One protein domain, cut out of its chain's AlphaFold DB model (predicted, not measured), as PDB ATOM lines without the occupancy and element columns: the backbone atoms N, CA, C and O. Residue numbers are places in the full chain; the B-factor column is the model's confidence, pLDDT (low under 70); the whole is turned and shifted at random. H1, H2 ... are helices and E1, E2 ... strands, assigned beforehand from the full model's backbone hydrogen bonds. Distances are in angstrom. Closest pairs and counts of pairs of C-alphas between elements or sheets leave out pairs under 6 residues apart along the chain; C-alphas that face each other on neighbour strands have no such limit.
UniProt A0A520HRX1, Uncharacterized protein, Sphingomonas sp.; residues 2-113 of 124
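What this domain is: This is residues 2 to 113 of the 124 residues of an uncharacterized protein of Sphingomonas sp. (UniProt A0A520HRX1). A small four-stranded sheet stands between two helices, H1 over one face toward the E4 and E3 half and the shorter H4 over E2 on the opposite face. Beyond the E1 edge a loose side lobe reaches out, holding the short helices H2 and H3 and much loop, so that H1 and H3 lie toward the two ends of the longest axis. The printed part has 112 residues, with four named helices and four named strands in the order H1 E1 H2 H3 E2 H4 E3 E4; the sheet is mixed, in the order E1 E2 E4 E3. The class is mixed, helices and strands, though under half of the residues are in named elements. The whole is compact, with a radius of gyration of the C-alphas of 13.3 A and spans of 38 by 30 by 23 A.

How they stand to each other: Begin with H1, residues 2 to 13, which is on the sheet at a height of 8.5 A. It lies over E4, residues 107 to 111, and only just over E3, residues 99 to 104, where 3 of its C-alphas fall; it runs along the strands, at 16 degrees to E4 on the local plane. Its closest C-alphas to E3 are those of Asp 3 and Ala 104, 5.3 A. Next look at E1, residues 20 to 22, an edge strand parallel to E2, residues 75 to 78; N 21 and O 75 are 2.9 A apart, within hydrogen-bond range. Between them come H2, residues 43 to 46, and H3, residues 54 to 60, neither on the sheet and apart from each other; E1, H2, H3 and E2 form a strand-helix-strand unit, two parallel neighbour strands joined through helices, with a right-handed crossover. E2 is antiparallel to E4, with N 110 and O 76 at 2.8 A. H4, residues 89 to 95, is on the opposite face from H1 at a height of 9.6 A, along E2 at 2 degrees on the local plane; the closest C-alphas are those of Thr 78 and Asp 92, 5.2 A. E2, H4 and E3 make a split unit, with E4 between its strands and a right-handed crossover. E3 and E4 are a hairpin, with N 101 and O 109 at 2.9 A. In H1, H3 and H4 every O i to N i+4 pair is within hydrogen-bond range; H2 is too short for one.

Where its parts are: Find C-alpha 2 at (-9.330, 58.856, 25.761); from there H1 runs 16.8 A to C-alpha 13. H3 starts at C-alpha 54 at (10.105, 27.059, 18.038) and covers 10.1 A; H2 covers 5.2 A and H4 10.2 A. E1 spans 6.1 A, E2 10.2 A and E3 15.7 A, while E4 runs 13.7 A to C-alpha 111 at (6.100, 45.731, 33.399).

The domain as a whole: The two C-alphas farthest apart are those of Arg 2 and Asp 53, 39.6 A. The printed part has no cut. The links E1 to H2 and H3 to E2 are long. Mean pLDDT of the printed part is 87.8; look for values under 70 at residue 42 and residues 83 to 86.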
ATOM      1  N   ARG A   2      -9.747  58.456  24.395       87.00
ATOM      2  CA  ARG A   2      -9.330  58.856  25.761       87.00
ATOM      3  C   ARG A   2      -8.446  57.822  26.471       87.00
ATOM      4  O   ARG A   2      -7.434  58.203  27.052       87.00
ATOM      5  N   ASP A   3      -8.788  56.539  26.363       90.62
ATOM      6  CA  ASP A   3      -8.033  55.471  27.031       90.62
ATOM      7  C   ASP A   3      -6.594  55.366  26.514       90.62
ATOM      8  O   ASP A   3      -5.669  55.292  27.312       90.62
ATOM      9  N   GLY A   4      -6.374  55.469  25.199       88.81
ATOM     10  CA  GLY A   4      -5.029  55.434  24.611       88.81
ATOM     11  C   GLY A   4      -4.131  56.570  25.114       88.81
ATOM     12  O   GLY A   4      -2.996  56.333  25.514       88.81
ATOM     13  N   ALA A   5      -4.662  57.794  25.200       92.56
ATOM     14  CA  ALA A   5      -3.923  58.922  25.770       92.56
ATOM     15  C   ALA A   5      -3.634  58.732  27.274       92.56
ATOM     16  O   ALA A   5      -2.556  59.079  27.759       92.56
ATOM     17  N   ALA A   6      -4.577  58.155  28.028       94.56
ATOM     18  CA  ALA A   6      -4.367  57.840  29.439       94.56
ATOM     19  C   ALA A   6      -3.277  56.772  29.634       94.56
ATOM     20  O   ALA A   6      -2.415  56.950  30.495       94.56
ATOM     21  N   LEU A   7      -3.259  55.729  28.799       95.12
ATOM     22  CA  LEU A   7      -2.198  54.719  28.775       95.12
ATOM     23  C   LEU A   7      -0.834  55.350  28.455       95.12
ATOM     24  O   LEU A   7       0.141  55.061  29.142       95.12
ATOM     25  N   GLY A   8      -0.773  56.270  27.484       93.56
ATOM     26  CA  GLY A   8       0.446  57.019  27.160       93.56
ATOM     27  C   GLY A   8       1.013  57.785  28.360       93.56
ATOM     28  O   GLY A   8       2.214  57.734  28.616       93.56
ATOM     29  N   ARG A   9       0.151  58.417  29.168       95.25
ATOM     30  CA  ARG A   9       0.575  59.098  30.407       95.25
ATOM     31  C   ARG A   9       1.132  58.136  31.454       95.25
ATOM     32  O   ARG A   9       2.124  58.471  32.092       95.25
ATOM     33  N   VAL A  10       0.528  56.957  31.624       95.38
ATOM     34  CA  VAL A  10       1.042  55.926  32.546       95.38
ATOM     35  C   VAL A  10       2.436  55.469  32.113       95.38
ATOM     36  O   VAL A  10       3.341  55.391  32.941       95.38
ATOM     37  N   LEU A  11       2.632  55.220  30.816       94.00
ATOM     38  CA  LEU A  11       3.924  54.814  30.258       94.00
ATOM     39  C   LEU A  11       4.989  55.906  30.406       94.00
ATOM     40  O   LEU A  11       6.115  55.607  30.798       94.00
ATOM     41  N   GLY A  12       4.626  57.165  30.145       93.38
ATOM     42  CA  GLY A  12       5.516  58.313  30.331       93.38
ATOM     43  C   GLY A  12       5.917  58.518  31.794       93.38
ATOM     44  O   GLY A  12       7.098  58.685  32.086       93.38
ATOM     45  N   ALA A  13       4.967  58.421  32.730       92.69
ATOM     46  CA  ALA A  13       5.244  58.523  34.166       92.69
ATOM     47  C   ALA A  13       6.158  57.395  34.678       92.69
ATOM     48  O   ALA A  13       6.927  57.598  35.613       92.69
ATOM     49  N   ALA A  14       6.092  56.217  34.050       89.50
ATOM     50  CA  ALA A  14       6.960  55.084  34.347       89.50
ATOM     51  C   ALA A  14       8.308  55.116  33.597       89.50
ATOM     52  O   ALA A  14       9.110  54.208  33.800       89.50
ATOM     53  N   GLN A  15       8.555  56.121  32.743       90.81
ATOM     54  CA  GLN A  15       9.747  56.228  31.886       90.81
ATOM     55  C   GLN A  15       9.974  54.979  31.011       90.81
ATOM     56  O   GLN A  15      11.099  54.530  30.796       90.81
ATOM     57  N   LEU A  16       8.882  54.375  30.532       89.69
ATOM     58  CA  LEU A  16       8.917  53.167  29.711       89.69
ATOM     59  C   LEU A  16       8.703  53.530  28.246       89.69
ATOM     60  O   LEU A  16       7.564  53.755  27.828       89.69
ATOM     61  N   ASP A  17       9.803  53.572  27.487       86.00
ATOM     62  CA  ASP A  17       9.806  54.027  26.093       86.00
ATOM     63  C   ASP A  17       9.785  52.937  25.017       86.00
ATOM     64  O   ASP A  17       9.614  53.228  23.832       86.00
ATOM     65  N   GLY A  18       9.927  51.682  25.435       88.06
ATOM     66  CA  GLY A  18      10.032  50.537  24.540       88.06
ATOM     67  C   GLY A  18       8.722  50.120  23.857       88.06
ATOM     68  O   GLY A  18       7.646  50.657  24.140       88.06
ATOM     69  N   PRO A  19       8.813  49.126  22.956       93.12
ATOM     70  CA  PRO A  19       7.644  48.518  22.338       93.12
ATOM     71  C   PRO A  19       6.760  47.811  23.374       93.12
ATOM     72  O   PRO A  19       7.228  47.369  24.427       93.12
ATOM     73  N   VAL A  20       5.472  47.688  23.056       94.25
ATOM     74  CA  VAL A  20       4.453  47.129  23.952       94.25
ATOM     75  C   VAL A  20       3.928  45.809  23.395       94.25
ATOM     76  O   VAL A  20       3.376  45.764  22.296       94.25
ATOM     77  N   ALA A  21       4.050  44.734  24.171       94.31
ATOM     78  CA  ALA A  21       3.401  43.465  23.863       94.31
ATOM     79  C   ALA A  21       1.894  43.585  24.123       94.31
ATOM     80  O   ALA A  21       1.478  43.878  25.244       94.31
ATOM     81  N   THR A  22       1.072  43.389  23.091       92.69
ATOM     82  CA  THR A  22      -0.383  43.573  23.179       92.69
ATOM     83  C   THR A  22      -1.116  42.761  22.118       92.69
ATOM     84  O   THR A  22      -0.615  42.590  21.010       92.69
ATOM     85  N   LEU A  23      -2.331  42.314  22.439       90.12
ATOM     86  CA  LEU A  23      -3.300  41.790  21.462       90.12
ATOM     87  C   LEU A  23      -4.234  42.890  20.934       90.12
ATOM     88  O   LEU A  23      -5.059  42.635  20.065       90.12
ATOM     89  N   SER A  24      -4.067  44.119  21.430       89.25
ATOM     90  CA  SER A  24      -4.849  45.310  21.080       89.25
ATOM     91  C   SER A  24      -3.956  46.407  20.496       89.25
ATOM     92  O   SER A  24      -3.740  47.445  21.143       89.25
ATOM     93  N   PRO A  25      -3.348  46.190  19.315       89.19
ATOM     94  CA  PRO A  25      -2.455  47.169  18.700       89.19
ATOM     95  C   PRO A  25      -3.158  48.500  18.387       89.19
ATOM     96  O   PRO A  25      -2.505  49.541  18.363       89.19
ATOM     97  N   GLU A  26      -4.483  48.511  18.232       89.00
ATOM     98  CA  GLU A  26      -5.297  49.705  17.984       89.00
ATOM     99  C   GLU A  26      -5.239  50.745  19.115       89.00
ATOM    100  O   GLU A  26      -5.540  51.919  18.895       89.00
ATOM    101  N   MET A  27      -4.818  50.346  20.320       91.19
ATOM    102  CA  MET A  27      -4.649  51.258  21.455       91.19
ATOM    103  C   MET A  27      -3.320  52.021  21.428       91.19
ATOM    104  O   MET A  27      -3.197  53.053  22.093       91.19
ATOM    105  N   LEU A  28      -2.334  51.544  20.665       91.31
ATOM    106  CA  LEU A  28      -0.966  52.061  20.685       91.31
ATOM    107  C   LEU A  28      -0.744  53.409  19.978       91.31
ATOM    108  O   LEU A  28       0.055  54.183  20.514       91.31
ATOM    109  N   PRO A  29      -1.434  53.779  18.876       91.69
ATOM    110  CA  PRO A  29      -1.168  55.040  18.176       91.69
ATOM    111  C   PRO A  29      -1.211  56.279  19.080       91.69
ATOM    112  O   PRO A  29      -0.395  57.182  18.942       91.69
ATOM    113  N   MET A  30      -2.119  56.304  20.061       89.94
ATOM    114  CA  MET A  30      -2.272  57.429  20.998       89.94
ATOM    115  C   MET A  30      -1.278  57.400  22.170       89.94
ATOM    116  O   MET A  30      -1.209  58.357  22.937       89.94
ATOM    117  N   THR A  31      -0.526  56.309  22.333       91.00
ATOM    118  CA  THR A  31       0.525  56.175  23.356       91.00
ATOM    119  C   THR A  31       1.896  56.624  22.854       91.00
ATOM    120  O   THR A  31       2.810  56.778  23.659       91.00
ATOM    121  N   GLY A  32       2.060  56.791  21.534       90.94
ATOM    122  CA  GLY A  32       3.361  57.024  20.905       90.94
ATOM    123  C   GLY A  32       4.290  55.803  20.921       90.94
ATOM    124  O   GLY A  32       5.485  55.951  20.681       90.94
ATOM    125  N   ARG A  33       3.773  54.603  21.228       93.00
ATOM    126  CA  ARG A  33       4.542  53.350  21.249       93.00
ATOM    127  C   ARG A  33       4.242  52.479  20.040       93.00
ATOM    128  O   ARG A  33       3.162  52.541  19.458       93.00
ATOM    129  N   LEU A  34       5.205  51.625  19.714       93.31
ATOM    130  CA  LEU A  34       5.062  50.581  18.704       93.31
ATOM    131  C   LEU A  34       4.668  49.248  19.358       93.31
ATOM    132  O   LEU A  34       5.019  49.016  20.519       93.31
ATOM    133  N   PRO A  35       3.956  48.363  18.641       91.75
ATOM    134  CA  PRO A  35       3.749  47.000  19.113       91.75
ATOM    135  C   PRO A  35       5.083  46.249  19.175       91.75
ATOM    136  O   PRO A  35       5.972  46.467  18.350       91.75
ATOM    137  N   ASP A  36       5.217  45.337  20.139       91.62
ATOM    138  CA  ASP A  36       6.273  44.321  20.116       91.62
ATOM    139  C   ASP A  36       6.182  43.550  18.783       91.62
ATOM    140  O   ASP A  36       5.092  43.074  18.445       91.62
ATOM    141  N   PRO A  37       7.284  43.409  18.017       89.00
ATOM    142  CA  PRO A  37       7.269  42.739  16.717       89.00
ATOM    143  C   PRO A  37       6.652  41.340  16.749       89.00
ATOM    144  O   PRO A  37       5.994  40.946  15.791       89.00
ATOM    145  N   ARG A  38       6.781  40.623  17.877       89.00
ATOM    146  CA  ARG A  38       6.208  39.279  18.068       89.00
ATOM    147  C   ARG A  38       4.682  39.248  18.022       89.00
ATOM    148  O   ARG A  38       4.092  38.193  17.808       89.00
ATOM    149  N   PHE A  39       4.063  40.404  18.238       87.50
ATOM    150  CA  PHE A  39       2.623  40.626  18.246       87.50
ATOM    151  C   PHE A  39       2.159  41.456  17.037       87.50
ATOM    152  O   PHE A  39       0.969  41.735  16.909       87.50
ATOM    153  N   ALA A  40       3.060  41.834  16.118       80.00
ATOM    154  CA  ALA A  40       2.715  42.638  14.944       80.00
ATOM    155  C   ALA A  40       1.757  41.912  13.981       80.00
ATOM    156  O   ALA A  40       0.952  42.556  13.315       80.00
ATOM    157  N   ALA A  41       1.788  40.575  13.956       73.38
ATOM    158  CA  ALA A  41       0.829  39.747  13.218       73.38
ATOM    159  C   ALA A  41      -0.575  39.699  13.867       73.38
ATOM    160  O   ALA A  41      -1.467  39.003  13.375       73.38
ATOM    161  N   GLY A  42      -0.783  40.424  14.970       69.62
ATOM    162  CA  GLY A  42      -2.043  40.480  15.698       69.62
ATOM    163  C   GLY A  42      -2.322  39.228  16.538       69.62
ATOM    164  O   GLY A  42      -1.462  38.356  16.697       69.62
ATOM    165  N   PRO A  43      -3.543  39.109  17.091       75.31
ATOM    166  CA  PRO A  43      -3.866  38.057  18.050       75.31
ATOM    167  C   PRO A  43      -3.954  36.657  17.440       75.31
ATOM    168  O   PRO A  43      -3.937  35.675  18.178       75.31
ATOM    169  N   PHE A  44      -4.043  36.545  16.111       81.25
ATOM    170  CA  PHE A  44      -4.289  35.275  15.429       81.25
ATOM    171  C   PHE A  44      -3.259  34.201  15.790       81.25
ATOM    172  O   PHE A  44      -3.633  33.120  16.239       81.25
ATOM    173  N   TYR A  45      -1.963  34.497  15.643       83.12
ATOM    174  CA  TYR A  45      -0.938  33.496  15.933       83.12
ATOM    175  C   TYR A  45      -0.825  33.210  17.435       83.12
ATOM    176  O   TYR A  45      -0.643  32.060  17.832       83.12
ATOM    177  N   PHE A  46      -1.019  34.226  18.279       84.81
ATOM    178  CA  PHE A  46      -1.003  34.050  19.729       84.81
ATOM    179  C   PHE A  46      -2.113  33.108  20.209       84.81
ATOM    180  O   PHE A  46      -1.873  32.284  21.082       84.81
ATOM    181  N   ARG A  47      -3.301  33.158  19.590       83.56
ATOM    182  CA  ARG A  47      -4.414  32.227  19.853       83.56
ATOM    183  C   ARG A  47      -4.109  30.779  19.465       83.56
ATOM    184  O   ARG A  47      -4.824  29.878  19.893       83.56
ATOM    185  N   SER A  48      -3.087  30.543  18.646       80.94
ATOM    186  CA  SER A  48      -2.744  29.201  18.193       80.94
ATOM    187  C   SER A  48      -1.957  28.416  19.248       80.94
ATOM    188  O   SER A  48      -1.113  28.961  19.963       80.94
ATOM    189  N   HIS A  49      -2.221  27.114  19.318       79.06
ATOM    190  CA  HIS A  49      -1.528  26.169  20.189       79.06
ATOM    191  C   HIS A  49      -0.329  25.554  19.466       79.06
ATOM    192  O   HIS A  49      -0.382  24.415  19.008       79.06
ATOM    193  N   ALA A  50       0.739  26.343  19.311       77.38
ATOM    194  CA  ALA A  50       2.023  25.877  18.785       77.38
ATOM    195  C   ALA A  50       1.974  25.282  17.355       77.38
ATOM    196  O   ALA A  50       2.599  24.257  17.087       77.38
ATOM    197  N   LEU A  51       1.278  25.949  16.423       83.94
ATOM    198  CA  LEU A  51       1.201  25.525  15.012       83.94
ATOM    199  C   LEU A  51       2.570  25.433  14.325       83.94
ATOM    200  O   LEU A  51       2.763  24.597  13.446       83.94
ATOM    201  N   LEU A  52       3.509  26.305  14.700       86.69
ATOM    202  CA  LEU A  52       4.885  26.260  14.220       86.69
ATOM    203  C   LEU A  52       5.800  25.660  15.286       86.69
ATOM    204  O   LEU A  52       5.547  25.762  16.490       86.69
ATOM    205  N   ASP A  53       6.913  25.077  14.853       90.50
ATOM    206  CA  ASP A  53       7.997  24.735  15.766       90.50
ATOM    207  C   ASP A  53       8.686  26.009  16.325       90.50
ATOM    208  O   ASP A  53       8.546  27.106  15.768       90.50
ATOM    209  N   PRO A  54       9.455  25.900  17.425       89.06
ATOM    210  CA  PRO A  54      10.105  27.059  18.038       89.06
ATOM    211  C   PRO A  54      11.110  27.792  17.133       89.06
ATOM    212  O   PRO A  54      11.375  28.975  17.345       89.06
ATOM    213  N   ALA A  55      11.732  27.111  16.166       90.56
ATOM    214  CA  ALA A  55      12.687  27.741  15.258       90.56
ATOM    215  C   ALA A  55      11.965  28.605  14.218       90.56
ATOM    216  O   ALA A  55      12.397  29.727  13.941       90.56
ATOM    217  N   ALA A  56      10.838  28.120  13.698       90.31
ATOM    218  CA  ALA A  56       9.971  28.861  12.798       90.31
ATOM    219  C   ALA A  56       9.337  30.088  13.479       90.31
ATOM    220  O   ALA A  56       9.342  31.164  12.881       90.31
ATOM    221  N   GLU A  57       8.889  29.972  14.735       89.50
ATOM    222  CA  GLU A  57       8.386  31.114  15.521       89.50
ATOM    223  C   GLU A  57       9.415  32.243  15.638       89.50
ATOM    224  O   GLU A  57       9.114  33.403  15.349       89.50
ATOM    225  N   ARG A  58      10.663  31.898  15.982       88.00
ATOM    226  CA  ARG A  58      11.757  32.877  16.064       88.00
ATOM    227  C   ARG A  58      12.047  33.524  14.716       88.00
ATOM    228  O   ARG A  58      12.180  34.740  14.653       88.00
ATOM    229  N   ARG A  59      12.133  32.725  13.646       89.38
ATOM    230  CA  ARG A  59      12.443  33.218  12.293       89.38
ATOM    231  C   ARG A  59      11.390  34.199  11.777       89.38
ATOM    232  O   ARG A  59      11.735  35.142  11.076       89.38
ATOM    233  N   LEU A  60      10.120  33.955  12.093       88.44
ATOM    234  CA  LEU A  60       8.997  34.768  11.626       88.44
ATOM    235  C   LEU A  60       8.619  35.898  12.589       88.44
ATOM    236  O   LEU A  60       7.717  36.664  12.273       88.44
ATOM    237  N   HIS A  61       9.301  36.017  13.734       88.56
ATOM    238  CA  HIS A  61       8.952  36.950  14.806       88.56
ATOM    239  C   HIS A  61       7.480  36.822  15.211       88.56
ATOM    240  O   HIS A  61       6.739  37.797  15.220       88.56
ATOM    241  N   VAL A  62       7.047  35.606  15.535       88.06
ATOM    242  CA  VAL A  62       5.701  35.334  16.057       88.06
ATOM    243  C   VAL A  62       5.799  34.485  17.317       88.06
ATOM    244  O   VAL A  62       6.792  33.792  17.530       88.06
ATOM    245  N   VAL A  63       4.784  34.538  18.178       87.88
ATOM    246  CA  VAL A  63       4.758  33.764  19.425       87.88
ATOM    247  C   VAL A  63       3.369  33.197  19.695       87.88
ATOM    248  O   VAL A  63       2.377  33.922  19.638       87.88
ATOM    249  N   SER A  64       3.296  31.891  19.956       88.69
ATOM    250  CA  SER A  64       2.066  31.210  20.370       88.69
ATOM    251  C   SER A  64       1.857  31.364  21.875       88.69
ATOM    252  O   SER A  64       2.821  31.552  22.627       88.69
ATOM    253  N   ARG A  65       0.609  31.243  22.345       86.75
ATOM    254  CA  ARG A  65       0.285  31.318  23.780       86.75
ATOM    255  C   ARG A  65       1.129  30.362  24.619       86.75
ATOM    256  O   ARG A  65       1.610  30.745  25.683       86.75
ATOM    257  N   ASP A  66       1.340  29.147  24.123       85.06
ATOM    258  CA  ASP A  66       2.028  28.076  24.851       85.06
ATOM    259  C   ASP A  66       3.524  28.354  25.063       85.06
ATOM    260  O   ASP A  66       4.145  27.785  25.959       85.06
ATOM    261  N   ARG A  67       4.112  29.247  24.257       85.19
ATOM    262  CA  ARG A  67       5.538  29.612  24.315       85.19
ATOM    263  C   ARG A  67       5.759  31.090  24.624       85.19
ATOM    264  O   ARG A  67       6.863  31.608  24.445       85.19
ATOM    265  N   ALA A  68       4.723  31.773  25.103       84.38
ATOM    266  CA  ALA A  68       4.784  33.178  25.464       84.38
ATOM    267  C   ALA A  68       5.721  33.398  26.661       84.38
ATOM    268  O   ALA A  68       5.347  33.220  27.819       84.38
ATOM    269  N   ALA A  69       6.951  33.818  26.370       84.50
ATOM    270  CA  ALA A  69       7.917  34.274  27.357       84.50
ATOM    271  C   ALA A  69       8.215  35.764  27.144       84.50
ATOM    272  O   ALA A  69       8.476  36.219  26.025       84.50
ATOM    273  N   PHE A  70       8.188  36.533  28.230       87.06
ATOM    274  CA  PHE A  70       8.505  37.957  28.210       87.06
ATOM    275  C   PHE A  70       9.885  38.173  28.818       87.06
ATOM    276  O   PHE A  70      10.153  37.734  29.936       87.06
ATOM    277  N   ALA A  71      10.762  38.831  28.062       86.56
ATOM    278  CA  ALA A  71      12.085  39.187  28.545       86.56
ATOM    279  C   ALA A  71      11.979  40.240  29.663       86.56
ATOM    280  O   ALA A  71      11.009  41.006  29.679       86.56
ATOM    281  N   PRO A  72      12.972  40.333  30.561       87.38
ATOM    282  CA  PRO A  72      13.085  41.445  31.499       87.38
ATOM    283  C   PRO A  72      12.929  42.810  30.813       87.38
ATOM    284  O   PRO A  72      13.462  43.027  29.725       87.38
ATOM    285  N   GLY A  73      12.200  43.734  31.440       86.88
ATOM    286  CA  GLY A  73      11.919  45.066  30.889       86.88
ATOM    287  C   GLY A  73      10.847  45.118  29.791       86.88
ATOM    288  O   GLY A  73      10.571  46.197  29.271       86.88
ATOM    289  N   THR A  74      10.202  43.999  29.448       92.38
ATOM    290  CA  THR A  74       9.031  44.005  28.557       92.38
ATOM    291  C   THR A  74       7.854  44.726  29.209       92.38
ATOM    292  O   THR A  74       7.508  44.446  30.365       92.38
ATOM    293  N   VAL A  75       7.211  45.594  28.425       95.50
ATOM    294  CA  VAL A  75       5.946  46.256  28.746       95.50
ATOM    295  C   VAL A  75       4.807  45.502  28.081       95.50
ATOM    296  O   VAL A  75       4.880  45.182  26.895       95.50
ATOM    297  N   ILE A  76       3.753  45.228  28.839       95.25
ATOM    298  CA  ILE A  76       2.630  44.413  28.387       95.25
ATOM    299  C   ILE A  76       1.330  45.178  28.606       95.25
ATOM    300  O   ILE A  76       1.085  45.694  29.698       95.25
ATOM    301  N   LEU A  77       0.492  45.230  27.574       95.00
ATOM    302  CA  LEU A  77      -0.859  45.774  27.619       95.00
ATOM    303  C   LEU A  77      -1.866  44.640  27.414       95.00
ATOM    304  O   LEU A  77      -1.789  43.906  26.432       95.00
ATOM    305  N   THR A  78      -2.818  44.522  28.336       93.25
ATOM    306  CA  THR A  78      -3.926  43.555  28.270       93.25
ATOM    307  C   THR A  78      -5.271  44.266  28.400       93.25
ATOM    308  O   THR A  78      -5.323  45.445  28.766       93.25
ATOM    309  N   GLY A  79      -6.366  43.555  28.130       89.19
ATOM    310  CA  GLY A  79      -7.748  43.998  28.341       89.19
ATOM    311  C   GLY A  79      -8.582  44.111  27.065       89.19
ATOM    312  O   GLY A  79      -9.720  44.586  27.125       89.19
ATOM    313  N   GLY A  80      -8.040  43.715  25.912       85.31
ATOM    314  CA  GLY A  80      -8.776  43.724  24.648       85.31
ATOM    315  C   GLY A  80      -9.456  42.416  24.285       85.31
ATOM    316  O   GLY A  80     -10.313  42.424  23.404       85.31
ATOM    317  N   GLU A  81      -9.146  41.326  24.981       82.75
ATOM    318  CA  GLU A  81      -9.674  39.990  24.699       82.75
ATOM    319  C   GLU A  81     -10.790  39.608  25.685       82.75
ATOM    320  O   GLU A  81     -10.983  38.443  26.009       82.75
ATOM    321  N   SER A  82     -11.555  40.578  26.193       74.06
ATOM    322  CA  SER A  82     -12.664  40.281  27.102       74.06
ATOM    323  C   SER A  82     -13.884  39.696  26.375       74.06
ATOM    324  O   SER A  82     -14.068  39.866  25.169       74.06
ATOM    325  N   ALA A  83     -14.792  39.069  27.134       61.50
ATOM    326  CA  ALA A  83     -16.065  38.568  26.603       61.50
ATOM    327  C   ALA A  83     -16.893  39.668  25.902       61.50
ATOM    328  O   ALA A  83     -17.623  39.394  24.953       61.50
ATOM    329  N   ALA A  84     -16.731  40.929  26.319       61.22
ATOM    330  CA  ALA A  84     -17.384  42.085  25.703       61.22
ATOM    331  C   ALA A  84     -16.878  42.402  24.280       61.22
ATOM    332  O   ALA A  84     -17.549  43.125  23.550       61.22
ATOM    333  N   THR A  85     -15.721  41.874  23.873       62.31
ATOM    334  CA  THR A  85     -15.186  41.976  22.505       62.31
ATOM    335  C   THR A  85     -15.271  40.670  21.723       62.31
ATOM    336  O   THR A  85     -14.595  40.532  20.706       62.31
ATOM    337  N   ALA A  86     -16.083  39.709  22.184       63.03
ATOM    338  CA  ALA A  86     -16.083  38.336  21.670       63.03
ATOM    339  C   ALA A  86     -14.675  37.691  21.683       63.03
ATOM    340  O   ALA A  86     -14.380  36.805  20.883       63.03
ATOM    341  N   GLY A  87     -13.798  38.170  22.576       73.12
ATOM    342  CA  GLY A  87     -12.460  37.635  22.801       73.12
ATOM    343  C   GLY A  87     -12.446  36.548  23.875       73.12
ATOM    344  O   GLY A  87     -13.473  36.235  24.483       73.12
ATOM    345  N   ASP A  88     -11.262  35.983  24.109       80.94
ATOM    346  CA  ASP A  88     -11.016  34.992  25.161       80.94
ATOM    347  C   ASP A  88     -10.227  35.622  26.333       80.94
ATOM    348  O   ASP A  88      -9.023  35.873  26.196       80.94
ATOM    349  N   PRO A  89     -10.854  35.831  27.512       82.62
ATOM    350  CA  PRO A  89     -10.188  36.406  28.685       82.62
ATOM    351  C   PRO A  89      -8.960  35.617  29.168       82.62
ATOM    352  O   PRO A  89      -8.107  36.162  29.881       82.62
ATOM    353  N   ALA A  90      -8.838  34.338  28.798       84.50
ATOM    354  CA  ALA A  90      -7.656  33.541  29.102       84.50
ATOM    355  C   ALA A  90      -6.407  34.056  28.366       84.50
ATOM    356  O   ALA A  90      -5.296  33.883  28.868       84.50
ATOM    357  N   LEU A  91      -6.561  34.733  27.222       85.19
ATOM    358  CA  LEU A  91      -5.451  35.342  26.481       85.19
ATOM    359  C   LEU A  91      -4.875  36.545  27.228       85.19
ATOM    360  O   LEU A  91      -3.663  36.616  27.440       85.19
ATOM    361  N   ASP A  92      -5.746  37.438  27.706       86.94
ATOM    362  CA  ASP A  92      -5.346  38.565  28.556       86.94
ATOM    363  C   ASP A  92      -4.662  38.065  29.840       86.94
ATOM    364  O   ASP A  92      -3.641  38.608  30.268       86.94
ATOM    365  N   SER A  93      -5.181  36.980  30.424       86.88
ATOM    366  CA  SER A  93      -4.605  36.349  31.617       86.88
ATOM    367  C   SER A  93      -3.230  35.725  31.348       86.88
ATOM    368  O   SER A  93      -2.324  35.854  32.171       86.88
ATOM    369  N   ALA A  94      -3.034  35.089  30.189       87.12
ATOM    370  CA  ALA A  94      -1.747  34.514  29.797       87.12
ATOM    371  C   ALA A  94      -0.658  35.589  29.627       87.12
ATOM    372  O   ALA A  94       0.512  35.348  29.949       87.12
ATOM    373  N   MET A  95      -1.050  36.780  29.165       89.88
ATOM    374  CA  MET A  95      -0.153  37.917  28.967       89.88
ATOM    375  C   MET A  95       0.154  38.710  30.234       89.88
ATOM    376  O   MET A  95       1.231  39.291  30.306       89.88
ATOM    377  N   ALA A  96      -0.744  38.752  31.223       90.94
ATOM    378  CA  ALA A  96      -0.615  39.570  32.435       90.94
ATOM    379  C   ALA A  96       0.568  39.143  33.338       90.94
ATOM    380  O   ALA A  96       0.399  38.521  34.388       90.94
ATOM    381  N   ARG A  97       1.798  39.467  32.921       91.81
ATOM    382  CA  ARG A  97       3.060  39.085  33.566       91.81
ATOM    383  C   ARG A  97       3.819  40.306  34.074       91.81
ATOM    384  O   ARG A  97       3.866  41.345  33.425       91.81
ATOM    385  N   GLY A  98       4.478  40.149  35.219       90.69
ATOM    386  CA  GLY A  98       5.210  41.229  35.878       90.69
ATOM    387  C   GLY A  98       4.333  42.063  36.814       90.69
ATOM    388  O   GLY A  98       3.246  41.649  37.216       90.69
ATOM    389  N   ARG A  99       4.826  43.243  37.199       94.25
ATOM    390  CA  ARG A  99       4.121  44.151  38.110       94.25
ATOM    391  C   ARG A  99       3.133  44.997  37.321       94.25
ATOM    392  O   ARG A  99       3.516  45.615  36.331       94.25
ATOM    393  N   ARG A 100       1.890  45.102  37.793       95.81
ATOM    394  CA  ARG A 100       0.940  46.080  37.254       95.81
ATOM    395  C   ARG A 100       1.443  47.498  37.547       95.81
ATOM    396  O   ARG A 100       1.763  47.816  38.691       95.81
ATOM    397  N   ILE A 101       1.517  48.336  36.519       94.94
ATOM    398  CA  ILE A 101       1.995  49.728  36.614       94.94
ATOM    399  C   ILE A 101       0.876  50.757  36.413       94.94
ATOM    400  O   ILE A 101       1.082  51.940  36.659       94.94
ATOM    401  N   GLY A 102      -0.310  50.316  35.988       95.75
ATOM    402  CA  GLY A 102      -1.486  51.165  35.824       95.75
ATOM    403  C   GLY A 102      -2.489  50.576  34.837       95.75
ATOM    404  O   GLY A 102      -2.519  49.363  34.606       95.75
ATOM    405  N   GLY A 103      -3.325  51.435  34.259       94.69
ATOM    406  CA  GLY A 103      -4.339  51.054  33.281       94.69
ATOM    407  C   GLY A 103      -5.273  52.207  32.920       94.69
ATOM    408  O   GLY A 103      -5.176  53.293  33.490       94.69
ATOM    409  N   ALA A 104      -6.176  51.958  31.974       94.19
ATOM    410  CA  ALA A 104      -7.230  52.887  31.573       94.19
ATOM    411  C   ALA A 104      -8.465  52.108  31.100       94.19
ATOM    412  O   ALA A 104      -8.361  51.249  30.223       94.19
ATOM    413  N   GLY A 105      -9.633  52.399  31.680       91.19
ATOM    414  CA  GLY A 105     -10.856  51.645  31.404       91.19
ATOM    415  C   GLY A 105     -10.666  50.156  31.705       91.19
ATOM    416  O   GLY A 105     -10.289  49.786  32.815       91.19
ATOM    417  N   ARG A 106     -10.888  49.305  30.697       90.19
ATOM    418  CA  ARG A 106     -10.655  47.852  30.790       90.19
ATOM    419  C   ARG A 106      -9.196  47.435  30.592       90.19
ATOM    420  O   ARG A 106      -8.853  46.286  30.850       90.19
ATOM    421  N   PHE A 107      -8.345  48.344  30.127       93.69
ATOM    422  CA  PHE A 107      -6.965  48.030  29.796       93.69
ATOM    423  C   PHE A 107      -6.055  48.115  31.018       93.69
ATOM    424  O   PHE A 107      -6.177  49.026  31.840       93.69
ATOM    425  N   SER A 108      -5.104  47.192  31.113       95.69
ATOM    426  CA  SER A 108      -4.106  47.154  32.184       95.69
ATOM    427  C   SER A 108      -2.696  47.083  31.617       95.69
ATOM    428  O   SER A 108      -2.445  46.367  30.652       95.69
ATOM    429  N   LEU A 109      -1.780  47.820  32.243       96.00
ATOM    430  CA  LEU A 109      -0.363  47.830  31.902       96.00
ATOM    431  C   LEU A 109       0.442  47.075  32.952       96.00
ATOM    432  O   LEU A 109       0.289  47.309  34.156       96.00
ATOM    433  N   TYR A 110       1.348  46.234  32.474       96.19
ATOM    434  CA  TYR A 110       2.304  45.493  33.280       96.19
ATOM    435  C   TYR A 110       3.724  45.752  32.784       96.19
ATOM    436  O   TYR A 110       3.953  45.972  31.596       96.19
ATOM    437  N   ALA A 111       4.680  45.705  33.706       94.44
ATOM    438  CA  ALA A 111       6.100  45.731  33.399       94.44
ATOM    439  C   ALA A 111       6.784  44.540  34.066       94.44
ATOM    440  O   ALA A 111       6.658  44.313  35.274       94.44
ATOM    441  N   THR A 112       7.525  43.777  33.272       92.50
ATOM    442  CA  THR A 112       8.439  42.765  33.807       92.50
ATOM    443  C   THR A 112       9.643  43.457  34.456       92.50
ATOM    444  O   THR A 112      10.033  44.545  34.019       92.50
ATOM    445  N   PRO A 113      10.228  42.879  35.519       85.69
ATOM    446  CA  PRO A 113      11.404  43.461  36.155       85.69
ATOM    447  C   PRO A 113      12.512  43.643  35.118       85.69
ATOM    448  O   PRO A 113      12.741  42.752  34.304       85.69
TER     449      PRO A 113